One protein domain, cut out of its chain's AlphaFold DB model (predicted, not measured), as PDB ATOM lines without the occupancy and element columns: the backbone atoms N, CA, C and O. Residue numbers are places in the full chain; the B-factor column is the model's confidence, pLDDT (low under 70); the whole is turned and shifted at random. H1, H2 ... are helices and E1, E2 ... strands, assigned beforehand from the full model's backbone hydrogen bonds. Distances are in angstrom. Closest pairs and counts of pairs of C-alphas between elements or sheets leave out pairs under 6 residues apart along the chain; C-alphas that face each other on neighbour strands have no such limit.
ATOM      1  N   ALA A  20      -0.315   3.762   6.713       68.00
ATOM      2  CA  ALA A  20      -1.012   4.480   5.647       68.00
ATOM      3  C   ALA A  20      -2.405   4.993   6.062       68.00
ATOM      4  O   ALA A  20      -3.006   5.776   5.331       68.00
ATOM      5  N   ALA A  21      -2.929   4.546   7.206       68.06
ATOM      6  CA  ALA A  21      -4.221   4.972   7.719       68.06
ATOM      7  C   ALA A  21      -4.167   6.423   8.215       68.06
ATOM      8  O   ALA A  21      -3.169   6.863   8.788       68.06
ATOM      9  N   LEU A  22      -5.267   7.160   8.029       69.06
ATOM     10  CA  LEU A  22      -5.387   8.512   8.565       69.06
ATOM     11  C   LEU A  22      -5.311   8.461  10.105       69.06
ATOM     12  O   LEU A  22      -5.983   7.614  10.714       69.06
ATOM     13  N   PRO A  23      -4.516   9.338  10.748       67.44
ATOM     14  CA  PRO A  23      -4.474   9.441  12.203       67.44
ATOM     15  C   PRO A  23      -5.878   9.603  12.795       67.44
ATOM     16  O   PRO A  23      -6.685  10.370  12.282       67.44
ATOM     17  N   GLY A  24      -6.176   8.858  13.862       62.09
ATOM     18  CA  GLY A  24      -7.492   8.873  14.517       62.09
ATOM     19  C   GLY A  24      -8.526   7.896  13.941       62.09
ATOM     20  O   GLY A  24      -9.577   7.717  14.547       62.09
ATOM     21  N   THR A  25      -8.236   7.208  12.831       71.00
ATOM     22  CA  THR A  25      -9.116   6.143  12.314       71.00
ATOM     23  C   THR A  25      -8.904   4.818  13.041       71.00
ATOM     24  O   THR A  25      -7.824   4.530  13.560       71.00
ATOM     25  N   ILE A  26      -9.913   3.944  13.018       72.38
ATOM     26  CA  ILE A  26      -9.815   2.608  13.622       72.38
ATOM     27  C   ILE A  26      -8.725   1.742  12.968       72.38
ATOM     28  O   ILE A  26      -8.130   0.895  13.627       72.38
ATOM     29  N   ALA A  27      -8.408   1.995  11.693       72.44
ATOM     30  CA  ALA A  27      -7.313   1.347  10.973       72.44
ATOM     31  C   ALA A  27      -5.924   1.781  11.475       72.44
ATOM     32  O   ALA A  27      -4.954   1.037  11.309       72.44
ATOM     33  N   ALA A  28      -5.825   2.958  12.101       70.50
ATOM     34  CA  ALA A  28      -4.617   3.438  12.764       70.50
ATOM     35  C   ALA A  28      -4.509   2.949  14.225       70.50
ATOM     36  O   ALA A  28      -3.423   3.002  14.810       70.50
ATOM     37  N   ASP A  29      -5.594   2.445  14.830       77.19
ATOM     38  CA  ASP A  29      -5.565   1.936  16.202       77.19
ATOM     39  C   ASP A  29      -4.852   0.581  16.268       77.19
ATOM     40  O   ASP A  29      -5.384  -0.472  15.921       77.19
ATOM     41  N   SER A  30      -3.637   0.598  16.814       76.00
ATOM     42  CA  SER A  30      -2.814  -0.600  17.001       76.00
ATOM     43  C   SER A  30      -3.451  -1.690  17.875       76.00
ATOM     44  O   SER A  30      -2.890  -2.781  17.975       76.00
ATOM     45  N   ARG A  31      -4.574  -1.426  18.544       79.94
ATOM     46  CA  ARG A  31      -5.298  -2.386  19.384       79.94
ATOM     47  C   ARG A  31      -6.354  -3.164  18.612       79.94
ATOM     48  O   ARG A  31      -6.809  -4.175  19.130       79.94
ATOM     49  N   ILE A  32      -6.710  -2.738  17.404       83.75
ATOM     50  CA  ILE A  32      -7.767  -3.339  16.593       83.75
ATOM     51  C   ILE A  32      -7.132  -4.004  15.372       83.75
ATOM     52  O   ILE A  32      -6.182  -3.489  14.785       83.75
ATOM     53  N   ASP A  33      -7.620  -5.190  15.023       84.69
ATOM     54  CA  ASP A  33      -7.208  -5.920  13.830       84.69
ATOM     55  C   ASP A  33      -8.343  -5.901  12.807       84.69
ATOM     56  O   ASP A  33      -9.431  -6.422  13.071       84.69
ATOM     57  N   ILE A  34      -8.099  -5.279  11.652       80.81
ATOM     58  CA  ILE A  34      -9.034  -5.296  10.525       80.81
ATOM     59  C   ILE A  34      -8.607  -6.412   9.585       80.81
ATOM     60  O   ILE A  34      -7.542  -6.352   8.966       80.81
ATOM     61  N   GLN A  35      -9.466  -7.411   9.464       79.88
ATOM     62  CA  GLN A  35      -9.238  -8.596   8.651       79.88
ATOM     63  C   GLN A  35     -10.392  -8.776   7.664       79.88
ATOM     64  O   GLN A  35     -11.483  -8.226   7.839       79.88
ATOM     65  N   SER A  36     -10.148  -9.571   6.625       69.25
ATOM     66  CA  SER A  36     -11.235 -10.200   5.873       69.25
ATOM     67  C   SER A  36     -12.028 -11.125   6.803       69.25
ATOM     68  O   SER A  36     -11.605 -11.354   7.940       69.25
ATOM     69  N   GLU A  37     -13.191 -11.605   6.357       69.81
ATOM     70  CA  GLU A  37     -14.047 -12.495   7.149       69.81
ATOM     71  C   GLU A  37     -13.211 -13.506   7.967       69.81
ATOM     72  O   GLU A  37     -12.321 -14.155   7.412       69.81
ATOM     73  N   PRO A  38     -13.405 -13.586   9.296       71.12
ATOM     74  CA  PRO A  38     -12.602 -14.436  10.150       71.12
ATOM     75  C   PRO A  38     -12.726 -15.888   9.706       71.12
ATOM     76  O   PRO A  38     -13.824 -16.377   9.490       71.12
ATOM     77  N   GLY A  55     -12.245 -31.742  14.341       53.03
ATOM     78  CA  GLY A  55     -12.475 -32.914  15.204       53.03
ATOM     79  C   GLY A  55     -12.995 -32.566  16.605       53.03
ATOM     80  O   GLY A  55     -13.214 -33.457  17.421       53.03
ATOM     81  N   ARG A  56     -13.247 -31.282  16.866       63.88
ATOM     82  CA  ARG A  56     -13.792 -30.776  18.125       63.88
ATOM     83  C   ARG A  56     -15.314 -30.926  18.172       63.88
ATOM     84  O   ARG A  56     -16.013 -30.800  17.157       63.88
ATOM     85  N   ARG A  57     -15.838 -31.228  19.362       73.12
ATOM     86  CA  ARG A  57     -17.266 -31.491  19.580       73.12
ATOM     87  C   ARG A  57     -17.990 -30.199  19.954       73.12
ATOM     88  O   ARG A  57     -17.710 -29.613  20.999       73.12
ATOM     89  N   LEU A  58     -18.946 -29.800  19.115       79.62
ATOM     90  CA  LEU A  58     -19.937 -28.790  19.479       79.62
ATOM     91  C   LEU A  58     -20.978 -29.411  20.408       79.62
ATOM     92  O   LEU A  58     -21.426 -30.537  20.174       79.62
ATOM     93  N   VAL A  59     -21.330 -28.690  21.465       78.31
ATOM     94  CA  VAL A  59     -22.230 -29.161  22.520       78.31
ATOM     95  C   VAL A  59     -23.180 -28.029  22.905       78.31
ATOM     96  O   VAL A  59     -22.776 -26.869  22.929       78.31
ATOM     97  N   ASP A  60     -24.443 -28.351  23.185       79.88
ATOM     98  CA  ASP A  60     -25.348 -27.427  23.870       79.88
ATOM     99  C   ASP A  60     -25.121 -27.565  25.381       79.88
ATOM    100  O   ASP A  60     -25.087 -28.677  25.905       79.88
ATOM    101  N   LEU A  61     -24.934 -26.453  26.096       83.31
ATOM    102  CA  LEU A  61     -24.680 -26.508  27.541       83.31
ATOM    103  C   LEU A  61     -25.864 -27.106  28.307       83.31
ATOM    104  O   LEU A  61     -25.645 -27.777  29.315       83.31
ATOM    105  N   ALA A  62     -27.085 -26.935  27.796       78.12
ATOM    106  CA  ALA A  62     -28.286 -27.531  28.377       78.12
ATOM    107  C   ALA A  62     -28.300 -29.073  28.300       78.12
ATOM    108  O   ALA A  62     -29.030 -29.712  29.049       78.12
ATOM    109  N   ASP A  63     -27.483 -29.685  27.431       80.19
ATOM    110  CA  ASP A  63     -27.334 -31.147  27.363       80.19
ATOM    111  C   ASP A  63     -26.342 -31.683  28.417       80.19
ATOM    112  O   ASP A  63     -26.185 -32.896  28.572       80.19
ATOM    113  N   VAL A  64     -25.622 -30.792  29.111       84.12
ATOM    114  CA  VAL A  64     -24.527 -31.133  30.038       84.12
ATOM    115  C   VAL A  64     -24.825 -30.708  31.476       84.12
ATOM    116  O   VAL A  64     -24.371 -31.368  32.415       84.12
ATOM    117  N   PHE A  65     -25.559 -29.612  31.652       85.62
ATOM    118  CA  PHE A  65     -25.865 -29.002  32.944       85.62
ATOM    119  C   PHE A  65     -27.376 -28.924  33.169       85.62
ATOM    120  O   PHE A  65     -28.132 -28.733  32.216       85.62
ATOM    121  N   GLY A  66     -27.811 -29.048  34.427       79.00
ATOM    122  CA  GLY A  66     -29.187 -28.730  34.802       79.00
ATOM    123  C   GLY A  66     -29.467 -27.230  34.663       79.00
ATOM    124  O   GLY A  66     -28.541 -26.420  34.683       79.00
ATOM    125  N   GLY A  67     -30.743 -26.849  34.534       69.31
ATOM    126  CA  GLY A  67     -31.141 -25.438  34.394       69.31
ATOM    127  C   GLY A  67     -30.640 -24.563  35.549       69.31
ATOM    128  O   GLY A  67     -30.044 -23.515  35.314       69.31
ATOM    129  N   ASP A  68     -30.774 -25.052  36.782       79.25
ATOM    130  CA  ASP A  68     -30.348 -24.325  37.985       79.25
ATOM    131  C   ASP A  68     -28.819 -24.260  38.134       79.25
ATOM    132  O   ASP A  68     -28.293 -23.318  38.730       79.25
ATOM    133  N   ASP A  69     -28.089 -25.224  37.558       84.50
ATOM    134  CA  ASP A  69     -26.629 -25.272  37.657       84.50
ATOM    135  C   ASP A  69     -26.001 -24.060  36.967       84.50
ATOM    136  O   ASP A  69     -25.082 -23.456  37.510       84.50
ATOM    137  N   LEU A  70     -26.474 -23.714  35.764       86.50
ATOM    138  CA  LEU A  70     -25.924 -22.608  34.972       86.50
ATOM    139  C   LEU A  70     -26.260 -21.249  35.593       86.50
ATOM    140  O   LEU A  70     -25.408 -20.360  35.584       86.50
ATOM    141  N   ALA A  71     -27.459 -21.107  36.165       85.94
ATOM    142  CA  ALA A  71     -27.919 -19.873  36.798       85.94
ATOM    143  C   ALA A  71     -27.091 -19.481  38.034       85.94
ATOM    144  O   ALA A  71     -26.891 -18.300  38.303       85.94
ATOM    145  N   GLN A  72     -26.577 -20.465  38.776       87.50
ATOM    146  CA  GLN A  72     -25.817 -20.235  40.010       87.50
ATOM    147  C   GLN A  72     -24.310 -20.030  39.782       87.50
ATOM    148  O   GLN A  72     -23.572 -19.749  40.729       87.50
ATOM    149  N   MET A  73     -23.813 -20.188  38.550       90.50
ATOM    150  CA  MET A  73     -22.380 -20.078  38.272       90.50
ATOM    151  C   MET A  73     -21.901 -18.621  38.345       90.50
ATOM    152  O   MET A  73     -22.406 -17.771  37.613       90.50
ATOM    153  N   PRO A  74     -20.848 -18.320  39.130       90.31
ATOM    154  CA  PRO A  74     -20.257 -16.991  39.154       90.31
ATOM    155  C   PRO A  74     -19.773 -16.533  37.777       90.31
ATOM    156  O   PRO A  74     -19.206 -17.316  37.006       90.31
ATOM    157  N   VAL A  75     -19.905 -15.233  37.515       90.69
ATOM    158  CA  VAL A  75     -19.359 -14.578  36.324       90.69
ATOM    159  C   VAL A  75     -18.099 -13.807  36.699       90.69
ATOM    160  O   VAL A  75     -18.091 -12.953  37.581       90.69
ATOM    161  N   ILE A  76     -17.008 -14.119  36.009       89.19
ATOM    162  CA  ILE A  76     -15.715 -13.461  36.146       89.19
ATOM    163  C   ILE A  76     -15.458 -12.690  34.860       89.19
ATOM    164  O   ILE A  76     -15.381 -13.279  33.782       89.19
ATOM    165  N   VAL A  77     -15.260 -11.384  34.981       89.81
ATOM    166  CA  VAL A  77     -14.924 -10.506  33.861       89.81
ATOM    167  C   VAL A  77     -13.462 -10.083  33.980       89.81
ATOM    168  O   VAL A  77     -12.983  -9.810  35.078       89.81
ATOM    169  N   ARG A  78     -12.721 -10.087  32.867       88.88
ATOM    170  CA  ARG A  78     -11.313  -9.667  32.832       88.88
ATOM    171  C   ARG A  78     -10.870  -9.205  31.448       88.88
ATOM    172  O   ARG A  78     -11.411  -9.662  30.439       88.88
ATOM    173  N   GLU A  79      -9.797  -8.424  31.406       87.12
ATOM    174  CA  GLU A  79      -9.049  -8.182  30.172       87.12
ATOM    175  C   GLU A  79      -8.147  -9.370  29.813       87.12
ATOM    176  O   GLU A  79      -7.682 -10.136  30.665       87.12
ATOM    177  N   THR A  80      -7.878  -9.536  28.522       86.38
ATOM    178  CA  THR A  80      -6.861 -10.465  28.034       86.38
ATOM    179  C   THR A  80      -5.468 -10.025  28.486       86.38
ATOM    180  O   THR A  80      -5.020  -8.922  28.191       86.38
ATOM    181  N   SER A  81      -4.727 -10.922  29.136       70.19
ATOM    182  CA  SER A  81      -3.342 -10.656  29.548       70.19
ATOM    183  C   SER A  81      -2.339 -10.752  28.391       70.19
ATOM    184  O   SER A  81      -1.263 -10.164  28.448       70.19
ATOM    185  N   ILE A  82      -2.670 -11.498  27.326       71.38
ATOM    186  CA  ILE A  82      -1.759 -11.769  26.205       71.38
ATOM    187  C   ILE A  82      -2.477 -11.589  24.867       71.38
ATOM    188  O   ILE A  82      -3.513 -12.208  24.631       71.38
ATOM    189  N   GLY A  83      -1.874 -10.789  23.979       66.88
ATOM    190  CA  GLY A  83      -1.891 -10.915  22.511       66.88
ATOM    191  C   GLY A  83      -3.208 -10.755  21.740       66.88
ATOM    192  O   GLY A  83      -3.158 -10.415  20.558       66.88
ATOM    193  N   ASN A  84      -4.367 -10.971  22.357       84.94
ATOM    194  CA  ASN A  84      -5.652 -10.908  21.677       84.94
ATOM    195  C   ASN A  84      -6.130  -9.463  21.545       84.94
ATOM    196  O   ASN A  84      -6.105  -8.673  22.489       84.94
ATOM    197  N   ARG A  85      -6.573  -9.128  20.341       88.12
ATOM    198  CA  ARG A  85      -7.038  -7.804  19.941       88.12
ATOM    199  C   ARG A  85      -8.454  -7.911  19.421       88.12
ATOM    200  O   ARG A  85      -8.848  -8.979  18.940       88.12
ATOM    201  N   VAL A  86      -9.201  -6.818  19.523       89.81
ATOM    202  CA  VAL A  86     -10.496  -6.721  18.848       89.81
ATOM    203  C   VAL A  86     -10.298  -7.017  17.375       89.81
ATOM    204  O   VAL A  86      -9.344  -6.535  16.770       89.81
ATOM    205  N   ARG A  87     -11.216  -7.789  16.803       88.75
ATOM    206  CA  ARG A  87     -11.247  -8.026  15.363       88.75
ATOM    207  C   ARG A  87     -12.455  -7.345  14.761       88.75
ATOM    208  O   ARG A  87     -13.554  -7.469  15.305       88.75
ATOM    209  N   VAL A  88     -12.238  -6.666  13.645       89.31
ATOM    210  CA  VAL A  88     -13.283  -6.066  12.818       89.31
ATOM    211  C   VAL A  88     -13.148  -6.630  11.413       89.31
ATOM    212  O   VAL A  88     -12.040  -6.765  10.894       89.31
ATOM    213  N   TRP A  89     -14.268  -7.003  10.814       88.44
ATOM    214  CA  TRP A  89     -14.305  -7.526   9.454       88.44
ATOM    215  C   TRP A  89     -15.621  -7.175   8.789       88.44
ATOM    216  O   TRP A  89     -16.617  -6.879   9.452       88.44
ATOM    217  N   ARG A  90     -15.614  -7.251   7.464       87.62
ATOM    218  CA  ARG A  90     -16.810  -7.137   6.646       87.62
ATOM    219  C   ARG A  90     -17.262  -8.534   6.241       87.62
ATOM    220  O   ARG A  90     -16.449  -9.315   5.748       87.62
ATOM    221  N   ALA A  91     -18.519  -8.859   6.506       85.12
ATOM    222  CA  ALA A  91     -19.149 -10.092   6.059       85.12
ATOM    223  C   ALA A  91     -19.458 -10.034   4.545       85.12
ATOM    224  O   ALA A  91     -19.475  -8.941   3.965       85.12
ATOM    225  N   PRO A  92     -19.713 -11.182   3.884       83.12
ATOM    226  CA  PRO A  92     -20.023 -11.233   2.451       83.12
ATOM    227  C   PRO A  92     -21.265 -10.430   2.042       83.12
ATOM    228  O   PRO A  92     -21.341  -9.945   0.918       83.12
ATOM    229  N   ASP A  93     -22.216 -10.249   2.961       83.44
ATOM    230  CA  ASP A  93     -23.408  -9.409   2.778       83.44
ATOM    231  C   ASP A  93     -23.106  -7.897   2.844       83.44
ATOM    232  O   ASP A  93     -24.003  -7.061   2.749       83.44
ATOM    233  N   GLY A  94     -21.833  -7.534   3.014       83.75
ATOM    234  CA  GLY A  94     -21.361  -6.163   3.101       83.75
ATOM    235  C   GLY A  94     -21.514  -5.537   4.485       83.75
ATOM    236  O   GLY A  94     -21.075  -4.396   4.650       83.75
ATOM    237  N   SER A  95     -22.081  -6.242   5.466       87.69
ATOM    238  CA  SER A  95     -22.234  -5.746   6.831       87.69
ATOM    239  C   SER A  95     -20.924  -5.832   7.615       87.69
ATOM    240  O   SER A  95     -20.085  -6.708   7.394       87.69
ATOM    241  N   TRP A  96     -20.718  -4.894   8.538       87.69
ATOM    242  CA  TRP A  96     -19.548  -4.890   9.407       87.69
ATOM    243  C   TRP A  96     -19.831  -5.634  10.701       87.69
ATOM    244  O   TRP A  96     -20.908  -5.533  11.292       87.69
ATOM    245  N   HIS A  97     -18.830  -6.370  11.159       89.94
ATOM    246  CA  HIS A  97     -18.888  -7.162  12.371       89.94
ATOM    247  C   HIS A  97     -17.668  -6.913  13.238       89.94
ATOM    248  O   HIS A  97     -16.566  -6.630  12.760       89.94
ATOM    249  N   ARG A  98     -17.887  -7.051  14.543       89.81
ATOM    250  CA  ARG A  98     -16.875  -6.831  15.564       89.81
ATOM    251  C   ARG A  98     -16.895  -7.950  16.589       89.81
ATOM    252  O   ARG A  98     -17.952  -8.376  17.057       89.81
ATOM    253  N   ARG A  99     -15.701  -8.391  16.978       90.44
ATOM    254  CA  ARG A  99     -15.481  -9.313  18.093       90.44
ATOM    255  C   ARG A  99     -14.516  -8.701  19.090       90.44
ATOM    256  O   ARG A  99     -13.314  -8.635  18.830       90.44
ATOM    257  N   GLY A 100     -15.055  -8.319  20.243       90.62
ATOM    258  CA  GLY A 100     -14.279  -7.746  21.338       90.62
ATOM    259  C   GLY A 100     -13.897  -8.706  22.457       90.62
ATOM    260  O   GLY A 100     -13.307  -8.263  23.431       90.62
ATOM    261  N   GLY A 101     -14.184 -10.006  22.352       91.88
ATOM    262  CA  GLY A 101     -13.794 -10.957  23.390       91.88
ATOM    263  C   GLY A 101     -14.280 -12.384  23.163       91.88
ATOM    264  O   GLY A 101     -14.577 -12.810  22.037       91.88
ATOM    265  N   GLY A 102     -14.341 -13.136  24.257       91.25
ATOM    266  CA  GLY A 102     -14.905 -14.479  24.297       91.25
ATOM    267  C   GLY A 102     -15.305 -14.901  25.707       91.25
ATOM    268  O   GLY A 102     -14.881 -14.298  26.692       91.25
ATOM    269  N   VAL A 103     -16.105 -15.962  25.775       92.25
ATOM    270  CA  VAL A 103     -16.582 -16.556  27.026       92.25
ATOM    271  C   VAL A 103     -16.057 -17.985  27.133       92.25
ATOM    272  O   VAL A 103     -16.065 -18.737  26.155       92.25
ATOM    273  N   LEU A 104     -15.573 -18.343  28.316       91.88
ATOM    274  CA  LEU A 104     -15.169 -19.696  28.686       91.88
ATOM    275  C   LEU A 104     -15.962 -20.123  29.916       91.88
ATOM    276  O   LEU A 104     -15.999 -19.382  30.890       91.88
ATOM    277  N   LEU A 105     -16.533 -21.319  29.899       91.88
ATOM    278  CA  LEU A 105     -16.998 -21.986  31.105       91.88
ATOM    279  C   LEU A 105     -15.872 -22.893  31.593       91.88
ATOM    280  O   LEU A 105     -15.413 -23.750  30.839       91.88
ATOM    281  N   LYS A 106     -15.399 -22.687  32.825       91.06
ATOM    282  CA  LYS A 106     -14.278 -23.462  33.372       91.06
ATOM    283  C   LYS A 106     -14.425 -23.738  34.862       91.06
ATOM    284  O   LYS A 106     -15.055 -22.974  35.594       91.06
ATOM    285  N   MET A 107     -13.740 -24.780  35.310       86.38
ATOM    286  CA  MET A 107     -13.566 -25.106  36.719       86.38
ATOM    287  C   MET A 107     -12.462 -24.252  37.350       86.38
ATOM    288  O   MET A 107     -11.356 -24.148  36.815       86.38
ATOM    289  N   ARG A 108     -12.725 -23.638  38.506       77.44
ATOM    290  CA  ARG A 108     -11.709 -22.929  39.296       77.44
ATOM    291  C   ARG A 108     -11.912 -23.212  40.780       77.44
ATOM    292  O   ARG A 108     -12.943 -22.868  41.337       77.44
ATOM    293  N   LYS A 109     -10.896 -23.792  41.432       81.38
ATOM    294  CA  LYS A 109     -10.885 -24.049  42.888       81.38
ATOM    295  C   LYS A 109     -12.159 -24.747  43.412       81.38
ATOM    296  O   LYS A 109     -12.653 -24.396  44.472       81.38
ATOM    297  N   GLY A 110     -12.711 -25.710  42.671       82.56
ATOM    298  CA  GLY A 110     -13.916 -26.428  43.112       82.56
ATOM    299  C   GLY A 110     -15.252 -25.746  42.785       82.56
ATOM    300  O   GLY A 110     -16.287 -26.381  42.953       82.56
ATOM    301  N   THR A 111     -15.253 -24.552  42.177       86.88
ATOM    302  CA  THR A 111     -16.464 -23.902  41.636       86.88
ATOM    303  C   THR A 111     -16.393 -23.716  40.113       86.88
ATOM    304  O   THR A 111     -15.337 -23.385  39.567       86.88
ATOM    305  N   ARG A 112     -17.506 -23.936  39.399       89.88
ATOM    306  CA  ARG A 112     -17.622 -23.607  37.966       89.88
ATOM    307  C   ARG A 112     -17.965 -22.142  37.796       89.88
ATOM    308  O   ARG A 112     -18.777 -21.620  38.546       89.88
ATOM    309  N   SER A 113     -17.363 -21.483  36.816       92.25
ATOM    310  CA  SER A 113     -17.616 -20.065  36.571       92.25
ATOM    311  C   SER A 113     -17.569 -19.742  35.087       92.25
ATOM    312  O   SER A 113     -16.714 -20.259  34.354       92.25
ATOM    313  N   PHE A 114     -18.435 -18.825  34.665       92.75
ATOM    314  CA  PHE A 114     -18.286 -18.149  33.388       92.75
ATOM    315  C   PHE A 114     -17.127 -17.167  33.477       92.75
ATOM    316  O   PHE A 114     -16.986 -16.413  34.435       92.75
ATOM    317  N   VAL A 115     -16.270 -17.175  32.467       92.56
ATOM    318  CA  VAL A 115     -15.117 -16.291  32.366       92.56
ATOM    319  C   VAL A 115     -15.213 -15.528  31.065       92.56
ATOM    320  O   VAL A 115     -14.870 -16.038  29.996       92.56
ATOM    321  N   ILE A 116     -15.655 -14.284  31.173       93.25
ATOM    322  CA  ILE A 116     -15.661 -13.321  30.086       93.25
ATOM    323  C   ILE A 116     -14.263 -12.716  30.006       93.25
ATOM    324  O   ILE A 116     -13.750 -12.149  30.967       93.25
ATOM    325  N   THR A 117     -13.614 -12.879  28.856       92.50
ATOM    326  CA  THR A 117     -12.322 -12.252  28.570       92.50
ATOM    327  C   THR A 117     -12.489 -11.291  27.405       92.50
ATOM    328  O   THR A 117     -12.748 -11.720  26.277       92.50
ATOM    329  N   THR A 118     -12.336  -9.999  27.671       92.25
ATOM    330  CA  THR A 118     -12.325  -8.955  26.643       92.25
ATOM    331  C   THR A 118     -10.941  -8.852  26.007       92.25
ATOM    332  O   THR A 118      -9.916  -9.199  26.596       92.25
ATOM    333  N   TYR A 119     -10.899  -8.436  24.750       92.06
ATOM    334  CA  TYR A 119      -9.670  -8.259  23.993       92.06
ATOM    335  C   TYR A 119      -9.180  -6.820  24.078       92.06
ATOM    336  O   TYR A 119      -9.957  -5.897  24.318       92.06
ATOM    337  N   LYS A 120      -7.887  -6.611  23.813       88.31
ATOM    338  CA  LYS A 120      -7.323  -5.263  23.789       88.31
ATOM    339  C   LYS A 120      -8.077  -4.411  22.763       88.31
ATOM    340  O   LYS A 120      -8.186  -4.813  21.607       88.31
ATOM    341  N   GLY A 121      -8.566  -3.244  23.187       86.00
ATOM    342  CA  GLY A 121      -9.366  -2.332  22.357       86.00
ATOM    343  C   GLY A 121     -10.882  -2.565  22.411       86.00
ATOM    344  O   GLY A 121     -11.609  -1.886  21.683       86.00
ATOM    345  N   ALA A 122     -11.354  -3.516  23.226       89.81
ATOM    346  CA  ALA A 122     -12.777  -3.756  23.439       89.81
ATOM    347  C   ALA A 122     -13.461  -2.531  24.060       89.81
ATOM    348  O   ALA A 122     -12.839  -1.763  24.798       89.81
ATOM    349  N   ASN A 123     -14.738  -2.357  23.730       88.56
ATOM    350  CA  ASN A 123     -15.580  -1.298  24.274       88.56
ATOM    351  C   ASN A 123     -16.737  -1.873  25.094       88.56
ATOM    352  O   ASN A 123     -16.961  -3.083  25.105       88.56
ATOM    353  N   GLU A 124     -17.460  -1.002  25.789       88.44
ATOM    354  CA  GLU A 124     -18.582  -1.363  26.659       88.44
ATOM    355  C   GLU A 124     -19.597  -2.281  25.967       88.44
ATOM    356  O   GLU A 124     -19.917  -3.352  26.478       88.44
ATOM    357  N   LYS A 125     -20.027  -1.940  24.746       90.50
ATOM    358  CA  LYS A 125     -20.941  -2.783  23.958       90.50
ATOM    359  C   LYS A 125     -20.399  -4.188  23.707       90.50
ATOM    360  O   LYS A 125     -21.184  -5.130  23.616       90.50
ATOM    361  N   ASP A 126     -19.083  -4.355  23.559       91.00
ATOM    362  CA  ASP A 126     -18.483  -5.685  23.414       91.00
ATOM    363  C   ASP A 126     -18.655  -6.510  24.697       91.00
ATOM    364  O   ASP A 126     -18.962  -7.700  24.616       91.00
ATOM    365  N   LEU A 127     -18.473  -5.882  25.862       91.31
ATOM    366  CA  LEU A 127     -18.656  -6.526  27.157       91.31
ATOM    367  C   LEU A 127     -20.131  -6.829  27.431       91.31
ATOM    368  O   LEU A 127     -20.448  -7.979  27.720       91.31
ATOM    369  N   LEU A 128     -21.028  -5.855  27.263       91.31
ATOM    370  CA  LEU A 128     -22.471  -6.047  27.445       91.31
ATOM    371  C   LEU A 128     -23.009  -7.157  26.535       91.31
ATOM    372  O   LEU A 128     -23.767  -8.013  26.978       91.31
ATOM    373  N   ASN A 129     -22.542  -7.230  25.284       91.31
ATOM    374  CA  ASN A 129     -22.899  -8.327  24.387       91.31
ATOM    375  C   ASN A 129     -22.429  -9.698  24.908       91.31
ATOM    376  O   ASN A 129     -23.109 -10.696  24.699       91.31
ATOM    377  N   LEU A 130     -21.257  -9.777  25.548       92.00
ATOM    378  CA  LEU A 130     -20.746 -11.019  26.142       92.00
ATOM    379  C   LEU A 130     -21.480 -11.385  27.438       92.00
ATOM    380  O   LEU A 130     -21.726 -12.569  27.654       92.00
ATOM    381  N   ILE A 131     -21.840 -10.393  28.256       92.12
ATOM    382  CA  ILE A 131     -22.663 -10.562  29.461       92.12
ATOM    383  C   ILE A 131     -24.038 -11.100  29.071       92.12
ATOM    384  O   ILE A 131     -24.408 -12.166  29.547       92.12
ATOM    385  N   GLY A 132     -24.708 -10.480  28.097       90.94
ATOM    386  CA  GLY A 132     -26.007 -10.951  27.611       90.94
ATOM    387  C   GLY A 132     -25.969 -12.377  27.046       90.94
ATOM    388  O   GLY A 132     -26.960 -13.097  27.097       90.94
ATOM    389  N   VAL A 133     -24.818 -12.847  26.541       89.44
ATOM    390  CA  VAL A 133     -24.663 -14.270  26.182       89.44
ATOM    391  C   VAL A 133     -24.689 -15.171  27.411       89.44
ATOM    392  O   VAL A 133     -25.276 -16.248  27.351       89.44
ATOM    393  N   VAL A 134     -24.002 -14.771  28.480       91.00
ATOM    394  CA  VAL A 134     -23.956 -15.530  29.732       91.00
ATOM    395  C   VAL A 134     -25.325 -15.536  30.399       91.00
ATOM    396  O   VAL A 134     -25.779 -16.609  30.772       91.00
ATOM    397  N   GLU A 135     -25.993 -14.386  30.478       90.25
ATOM    398  CA  GLU A 135     -27.351 -14.255  31.024       90.25
ATOM    399  C   GLU A 135     -28.336 -15.137  30.262       90.25
ATOM    400  O   GLU A 135     -29.031 -15.946  30.865       90.25
ATOM    401  N   ASP A 136     -28.309 -15.095  28.929       88.00
ATOM    402  CA  ASP A 136     -29.162 -15.968  28.127       88.00
ATOM    403  C   ASP A 136     -28.920 -17.455  28.426       88.00
ATOM    404  O   ASP A 136     -29.868 -18.232  28.525       88.00
ATOM    405  N   VAL A 137     -27.658 -17.872  28.569       87.25
ATOM    406  CA  VAL A 137     -27.333 -19.262  28.927       87.25
ATOM    407  C   VAL A 137     -27.794 -19.595  30.346       87.25
ATOM    408  O   VAL A 137     -28.321 -20.685  30.561       87.25
ATOM    409  N   ALA A 138     -27.606 -18.682  31.299       86.25
ATOM    410  CA  ALA A 138     -28.023 -18.833  32.691       86.25
ATOM    411  C   ALA A 138     -29.551 -18.952  32.823       86.25
ATOM    412  O   ALA A 138     -30.037 -19.742  33.622       86.25
ATOM    413  N   GLU A 139     -30.305 -18.254  31.975       85.06
ATOM    414  CA  GLU A 139     -31.767 -18.351  31.861       85.06
ATOM    415  C   GLU A 139     -32.239 -19.600  31.091       85.06
ATOM    416  O   GLU A 139     -33.428 -19.762  30.804       85.06
ATOM    417  N   GLY A 140     -31.323 -20.489  30.698       76.00
ATOM    418  CA  GLY A 140     -31.645 -21.708  29.961       76.00
ATOM    419  C   GLY A 140     -32.009 -21.476  28.490       76.00
ATOM    420  O   GLY A 140     -32.510 -22.391  27.824       76.00
ATOM    421  N   LYS A 141     -31.747 -20.285  27.930       80.12
ATOM    422  CA  LYS A 141     -31.918 -20.056  26.491       80.12
ATOM    423  C   LYS A 141     -30.840 -20.838  25.741       80.12
ATOM    424  O   LYS A 141     -29.635 -20.645  25.915       80.12
ATOM    425  N   LYS A 142     -31.286 -21.735  24.860       63.12
ATOM    426  CA  LYS A 142     -30.411 -22.633  24.095       63.12
ATOM    427  C   LYS A 142     -29.511 -21.848  23.142       63.12
ATOM    428  O   LYS A 142     -29.944 -21.430  22.066       63.12
ATOM    429  N   ARG A 143     -28.235 -21.698  23.495       65.44
ATOM    430  CA  ARG A 143     -27.194 -21.176  22.599       65.44
ATOM    431  C   ARG A 143     -26.282 -22.330  22.171       65.44
ATOM    432  O   ARG A 143     -25.445 -22.787  22.934       65.44
ATOM    433  N   LYS A 144     -26.405 -22.769  20.913       62.72
ATOM    434  CA  LYS A 144     -25.738 -23.965  20.337       62.72
ATOM    435  C   LYS A 144     -24.249 -23.793  19.989       62.72
ATOM    436  O   LYS A 144     -23.687 -24.599  19.252       62.72
ATOM    437  N   HIS A 145     -23.611 -22.730  20.465       76.06
ATOM    438  CA  HIS A 145     -22.299 -22.298  19.981       76.06
ATOM    439  C   HIS A 145     -21.187 -22.573  20.992       76.06
ATOM    440  O   HIS A 145     -20.343 -21.715  21.217       76.06
ATOM    441  N   TRP A 146     -21.164 -23.751  21.612       85.12
ATOM    442  CA  TRP A 146     -20.100 -24.115  22.546       85.12
ATOM    443  C   TRP A 146     -19.269 -25.268  22.012       85.12
ATOM    444  O   TRP A 146     -19.786 -26.252  21.498       85.12
ATOM    445  N   GLU A 147     -17.958 -25.126  22.138       86.38
ATOM    446  CA  GLU A 147     -16.969 -26.141  21.814       86.38
ATOM    447  C   GLU A 147     -16.388 -26.668  23.117       86.38
ATOM    448  O   GLU A 147     -15.935 -25.889  23.960       86.38
ATOM    449  N   LYS A 148     -16.405 -27.990  23.286       85.69
ATOM    450  CA  LYS A 148     -15.702 -28.625  24.399       85.69
ATOM    451  C   LYS A 148     -14.193 -28.424  24.228       85.69
ATOM    452  O   LYS A 148     -13.661 -28.597  23.133       85.69
ATOM    453  N   VAL A 149     -13.525 -28.014  25.303       85.69
ATOM    454  CA  VAL A 149     -12.086 -27.742  25.308       85.69
ATOM    455  C   VAL A 149     -11.337 -29.018  25.676       85.69
ATOM    456  O   VAL A 149     -11.400 -29.460  26.816       85.69
ATOM    457  N   ASP A 150     -10.592 -29.569  24.719       78.75
ATOM    458  CA  ASP A 150      -9.778 -30.777  24.903       78.75
ATOM    459  C   ASP A 150      -8.302 -30.407  25.176       78.75
ATOM    460  O   ASP A 150      -7.394 -30.776  24.432       78.75
ATOM    461  N   GLU A 151      -8.052 -29.602  26.214       80.56
ATOM    462  CA  GLU A 151      -6.696 -29.258  26.672       80.56
ATOM    463  C   GLU A 151      -6.312 -30.093  27.902       80.56
ATOM    464  O   GLU A 151      -7.167 -30.444  28.703       80.56
ATOM    465  N   ALA A 152      -5.021 -30.385  28.098       74.12
ATOM    466  CA  ALA A 152      -4.559 -31.278  29.175       74.12
ATOM    467  C   ALA A 152      -4.921 -30.811  30.602       74.12
ATOM    468  O   ALA A 152      -4.948 -31.617  31.526       74.12
ATOM    469  N   TRP A 153      -5.175 -29.514  30.788       74.69
ATOM    470  CA  TRP A 153      -5.611 -28.922  32.057       74.69
ATOM    471  C   TRP A 153      -7.128 -28.694  32.128       74.69
ATOM    472  O   TRP A 153      -7.637 -28.344  33.192       74.69
ATOM    473  N   ALA A 154      -7.836 -28.825  31.004       80.56
ATOM    474  CA  ALA A 154      -9.273 -28.628  30.926       80.56
ATOM    475  C   ALA A 154      -9.989 -29.907  31.374       80.56
ATOM    476  O   ALA A 154      -9.588 -31.015  31.022       80.56
ATOM    477  N   ASP A 155     -11.048 -29.751  32.165       84.12
ATOM    478  CA  ASP A 155     -11.891 -30.884  32.532       84.12
ATOM    479  C   ASP A 155     -12.871 -31.242  31.402       84.12
ATOM    480  O   ASP A 155     -13.022 -30.535  30.401       84.12
ATOM    481  N   ASP A 156     -13.585 -32.352  31.571       79.19
ATOM    482  CA  ASP A 156     -14.534 -32.865  30.589       79.19
ATOM    483  C   ASP A 156     -15.771 -31.968  30.381       79.19
ATOM    484  O   ASP A 156     -16.563 -32.230  29.469       79.19
ATOM    485  N   ARG A 157     -15.929 -30.915  31.191       86.44
ATOM    486  CA  ARG A 157     -17.035 -29.953  31.149       86.44
ATOM    487  C   ARG A 157     -16.548 -28.509  31.034       86.44
ATOM    488  O   ARG A 157     -17.263 -27.578  31.410       86.44
ATOM    489  N   THR A 158     -15.351 -28.320  30.490       89.50
ATOM    490  CA  THR A 158     -14.824 -27.011  30.130       89.50
ATOM    491  C   THR A 158     -15.237 -26.709  28.697       89.50
ATOM    492  O   THR A 158     -14.987 -27.488  27.773       89.50
ATOM    493  N   PHE A 159     -15.873 -25.557  28.505       89.62
ATOM    494  CA  PHE A 159     -16.437 -25.163  27.218       89.62
ATOM    495  C   PHE A 159     -15.986 -23.768  26.824       89.62
ATOM    496  O   PHE A 159     -15.816 -22.872  27.653       89.62
ATOM    497  N   LYS A 160     -15.842 -23.560  25.522       89.12
ATOM    498  CA  LYS A 160     -15.514 -22.278  24.919       89.12
ATOM    499  C   LYS A 160     -16.633 -21.847  23.996       89.12
ATOM    500  O   LYS A 160     -17.029 -22.602  23.112       89.12
ATOM    501  N   LEU A 161     -17.089 -20.611  24.166       87.44
ATOM    502  CA  LEU A 161     -18.028 -20.003  23.241       87.44
ATOM    503  C   LEU A 161     -17.345 -19.864  21.878       87.44
ATOM    504  O   LEU A 161     -16.362 -19.128  21.705       87.44
ATOM    505  N   VAL A 162     -17.867 -20.604  20.913       81.12
ATOM    506  CA  VAL A 162     -17.476 -20.533  19.517       81.12
ATOM    507  C   VAL A 162     -18.028 -19.239  18.966       81.12
ATOM    508  O   VAL A 162     -19.231 -19.018  18.963       81.12
ATOM    509  N   PHE A 163     -17.105 -18.394  18.516       76.19
ATOM    510  CA  PHE A 163     -17.377 -17.226  17.690       76.19
ATOM    511  C   PHE A 163     -18.597 -16.389  18.119       76.19
ATOM    512  O   PHE A 163     -19.688 -16.517  17.581       76.19
ATOM    513  N   ASN A 164     -18.387 -15.463  19.056       82.00
ATOM    514  CA  ASN A 164     -19.391 -14.457  19.387       82.00
ATOM    515  C   ASN A 164     -18.985 -13.106  18.804       82.00
ATOM    516  O   ASN A 164     -17.940 -12.558  19.166       82.00
ATOM    517  N   SER A 165     -19.800 -12.596  17.890       85.56
ATOM    518  CA  SER A 165     -19.608 -11.302  17.247       85.56
ATOM    519  C   SER A 165     -20.919 -10.541  17.231       85.56
ATOM    520  O   SER A 165     -21.988 -11.149  17.246       85.56
ATOM    521  N   ARG A 166     -20.831  -9.219  17.175       87.44
ATOM    522  CA  ARG A 166     -21.991  -8.343  17.023       87.44
ATOM    523  C   ARG A 166     -21.897  -7.579  15.716       87.44
ATOM    524  O   ARG A 166     -20.795  -7.352  15.205       87.44
ATOM    525  N   ARG A 167     -23.053  -7.143  15.217       87.25
ATOM    526  CA  ARG A 167     -23.107  -6.161  14.135       87.25
ATOM    527  C   ARG A 167     -22.406  -4.882  14.590       87.25
ATOM    528  O   ARG A 167     -22.509  -4.466  15.748       87.25
ATOM    529  N   TYR A 168     -21.661  -4.296  13.672       86.62
ATOM    530  CA  TYR A 168     -20.848  -3.116  13.880       86.62
ATOM    531  C   TYR A 168     -21.174  -2.082  12.802       86.62
ATOM    532  O   TYR A 168     -21.601  -2.440  11.703       86.62
ATOM    533  N   ALA A 169     -21.035  -0.801  13.140       84.38
ATOM    534  CA  ALA A 169     -21.165   0.274  12.163       84.38
ATOM    535  C   ALA A 169     -19.972   0.254  11.198       84.38
ATOM    536  O   ALA A 169     -18.990  -0.448  11.452       84.38
ATOM    537  N   ASP A 170     -20.051   1.006  10.098       83.12
ATOM    538  CA  ASP A 170     -18.899   1.122   9.208       83.12
ATOM    539  C   ASP A 170     -17.705   1.732   9.971       83.12
ATOM    540  O   ASP A 170     -17.797   2.875  10.420       83.12
ATOM    541  N   PRO A 171     -16.592   0.994  10.138       78.50
ATOM    542  CA  PRO A 171     -15.421   1.448  10.874       78.50
ATOM    543  C   PRO A 171     -14.767   2.718  10.318       78.50
ATOM    544  O   PRO A 171     -14.002   3.353  11.048       78.50
ATOM    545  N   PHE A 172     -14.982   3.036   9.040       74.50
ATOM    546  CA  PHE A 172     -14.339   4.157   8.358       74.50
ATOM    547  C   PHE A 172     -15.189   5.424   8.390       74.50
ATOM    548  O   PHE A 172     -14.629   6.508   8.537       74.50
ATOM    549  N   ASP A 173     -16.514   5.280   8.332       72.56
ATOM    550  CA  ASP A 173     -17.433   6.419   8.293       72.56
ATOM    551  C   ASP A 173     -18.048   6.731   9.662       72.56
ATOM    552  O   ASP A 173     -18.383   7.882   9.953       72.56
ATOM    553  N   HIS A 174     -18.228   5.722  10.521       71.31
ATOM    554  CA  HIS A 174     -18.975   5.827  11.774       71.31
ATOM    555  C   HIS A 174     -18.204   5.160  12.922       71.31
ATOM    556  O   HIS A 174     -18.309   3.957  13.171       71.31
ATOM    557  N   ALA A 175     -17.436   5.960  13.666       66.31
ATOM    558  CA  ALA A 175     -16.798   5.488  14.890       66.31
ATOM    559  C   ALA A 175     -17.867   5.089  15.927       66.31
ATOM    560  O   ALA A 175     -18.793   5.851  16.193       66.31
ATOM    561  N   ASP A 176     -17.745   3.897  16.521       73.12
ATOM    562  CA  ASP A 176     -18.618   3.476  17.623       73.12
ATOM    563  C   ASP A 176     -18.311   4.340  18.857       73.12
ATOM    564  O   ASP A 176     -17.186   4.262  19.362       73.12
ATOM    565  N   PRO A 177     -19.269   5.149  19.349       75.56
ATOM    566  CA  PRO A 177     -19.024   6.093  20.436       75.56
ATOM    567  C   PRO A 177     -18.908   5.408  21.801       75.56
ATOM    568  O   PRO A 177     -18.672   6.082  22.797       75.56
ATOM    569  N   SER A 178     -19.108   4.086  21.874       81.50
ATOM    570  CA  SER A 178     -19.078   3.375  23.147       81.50
ATOM    571  C   SER A 178     -17.732   3.508  23.862       81.50
ATOM    572  O   SER A 178     -16.687   3.289  23.234       81.50
TER     573      SER A 178
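What this domain is: This is residues 20 to 38 and 55 to 178 of the 273 residues of an uncharacterized protein of Microbacterium azadirachtae (UniProt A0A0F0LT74). Two small twisted sheets stand end to end, joined where E4 runs on into the long strand E5, and the long helix H2 covers one face of the larger sheet, along its strands E6 and E5. The short helix H1 lies at the end of H2 away from the smaller sheet, while residues 20 to 24 form a tail at the opposite end of the body. The printed part has 143 residues, under half of them in named elements, which run E1 H1 E2 E3 E4 E5 E6 H2 E7 E8 E9; the class is mixed, helices and strands. Both sheets are mixed, in the orders E2 E6 E5 E8 E7 and E1 E3 E4 E9. The whole is compact, with a radius of gyration of the C-alphas of 16.5 A, yet elongated, spanning 50 by 31 by 31 A.

Where its parts are: E1 is residues 32 to 35, beginning at C-alpha 32 (-7.767, -3.339, 16.593). After the cut come H1, residues 67 to 71, E2, 75 to 79, E3, 86 to 90, and E4, 96 to 99. E5, residues 101 to 108, is 20.0 A long and bends by 59 degrees at residue 105; E6, residues 111 to 118, is 21.6 A long. H2, residues 124 to 138, is 20.8 A long and begins at C-alpha 124 (-18.582, -1.363, 26.659). E7 is 146 to 148, E8 159 to 161, and E9 166 to 168, ending at C-alpha 168 (-20.848, -3.116, 13.880).

How they stand to each other: The five-strand sheet is strongly twisted, with E2 and E7 as edge strands. E2 and E6 are parallel, with N 76 and O 114 2.8 A apart. The hairpin E5 and E6 has N 115 and O 104 at 2.7 A. E5 and E8 are antiparallel, with N 105 and O 159 at 2.8 A; the hairpin E7 and E8 has N 160 and O 147 at 2.8 A. Residues 58 to 59 pair antiparallel with residues 146 to 147 of E7. H2 is on this sheet, in two layers, a helix on one face of a sheet, at a height of 9.3 A; the closest C-alphas of H2 and E6 are those of Leu 127 and Thr 118, 6.8 A apart. H1 only grazes the sheet, with residues 69 to 70, and touches residues 137 to 138 of H2, the C-alphas of Ala 71 and Ala 138 being closest at 4.2 A. In the other sheet E1 and E3 are parallel, with N 33 and O 86 at 2.8 A; the hairpin E3 and E4 has N 97 and O 89 at 2.8 A, and the antiparallel E4 and E9 have N 168 and O 96 at 2.8 A. Every O i to N i+4 pair in H2 is within hydrogen-bond range; in H1 0 of 1 is, and 1 of 2 O i to N i+3 pairs.

The domain as a whole: The C-alphas farthest apart, those of Ala 20 and Gly 66, are 52.4 A from each other. Residues 39 to 54 are not printed, and C-alphas 38 and 55 are 19.2 A apart across this cut. Of the links printed whole, none is long. Mean pLDDT of the printed part is 82.6; residues under 70 include 20 to 24, 55 to 56 and 142 to 144.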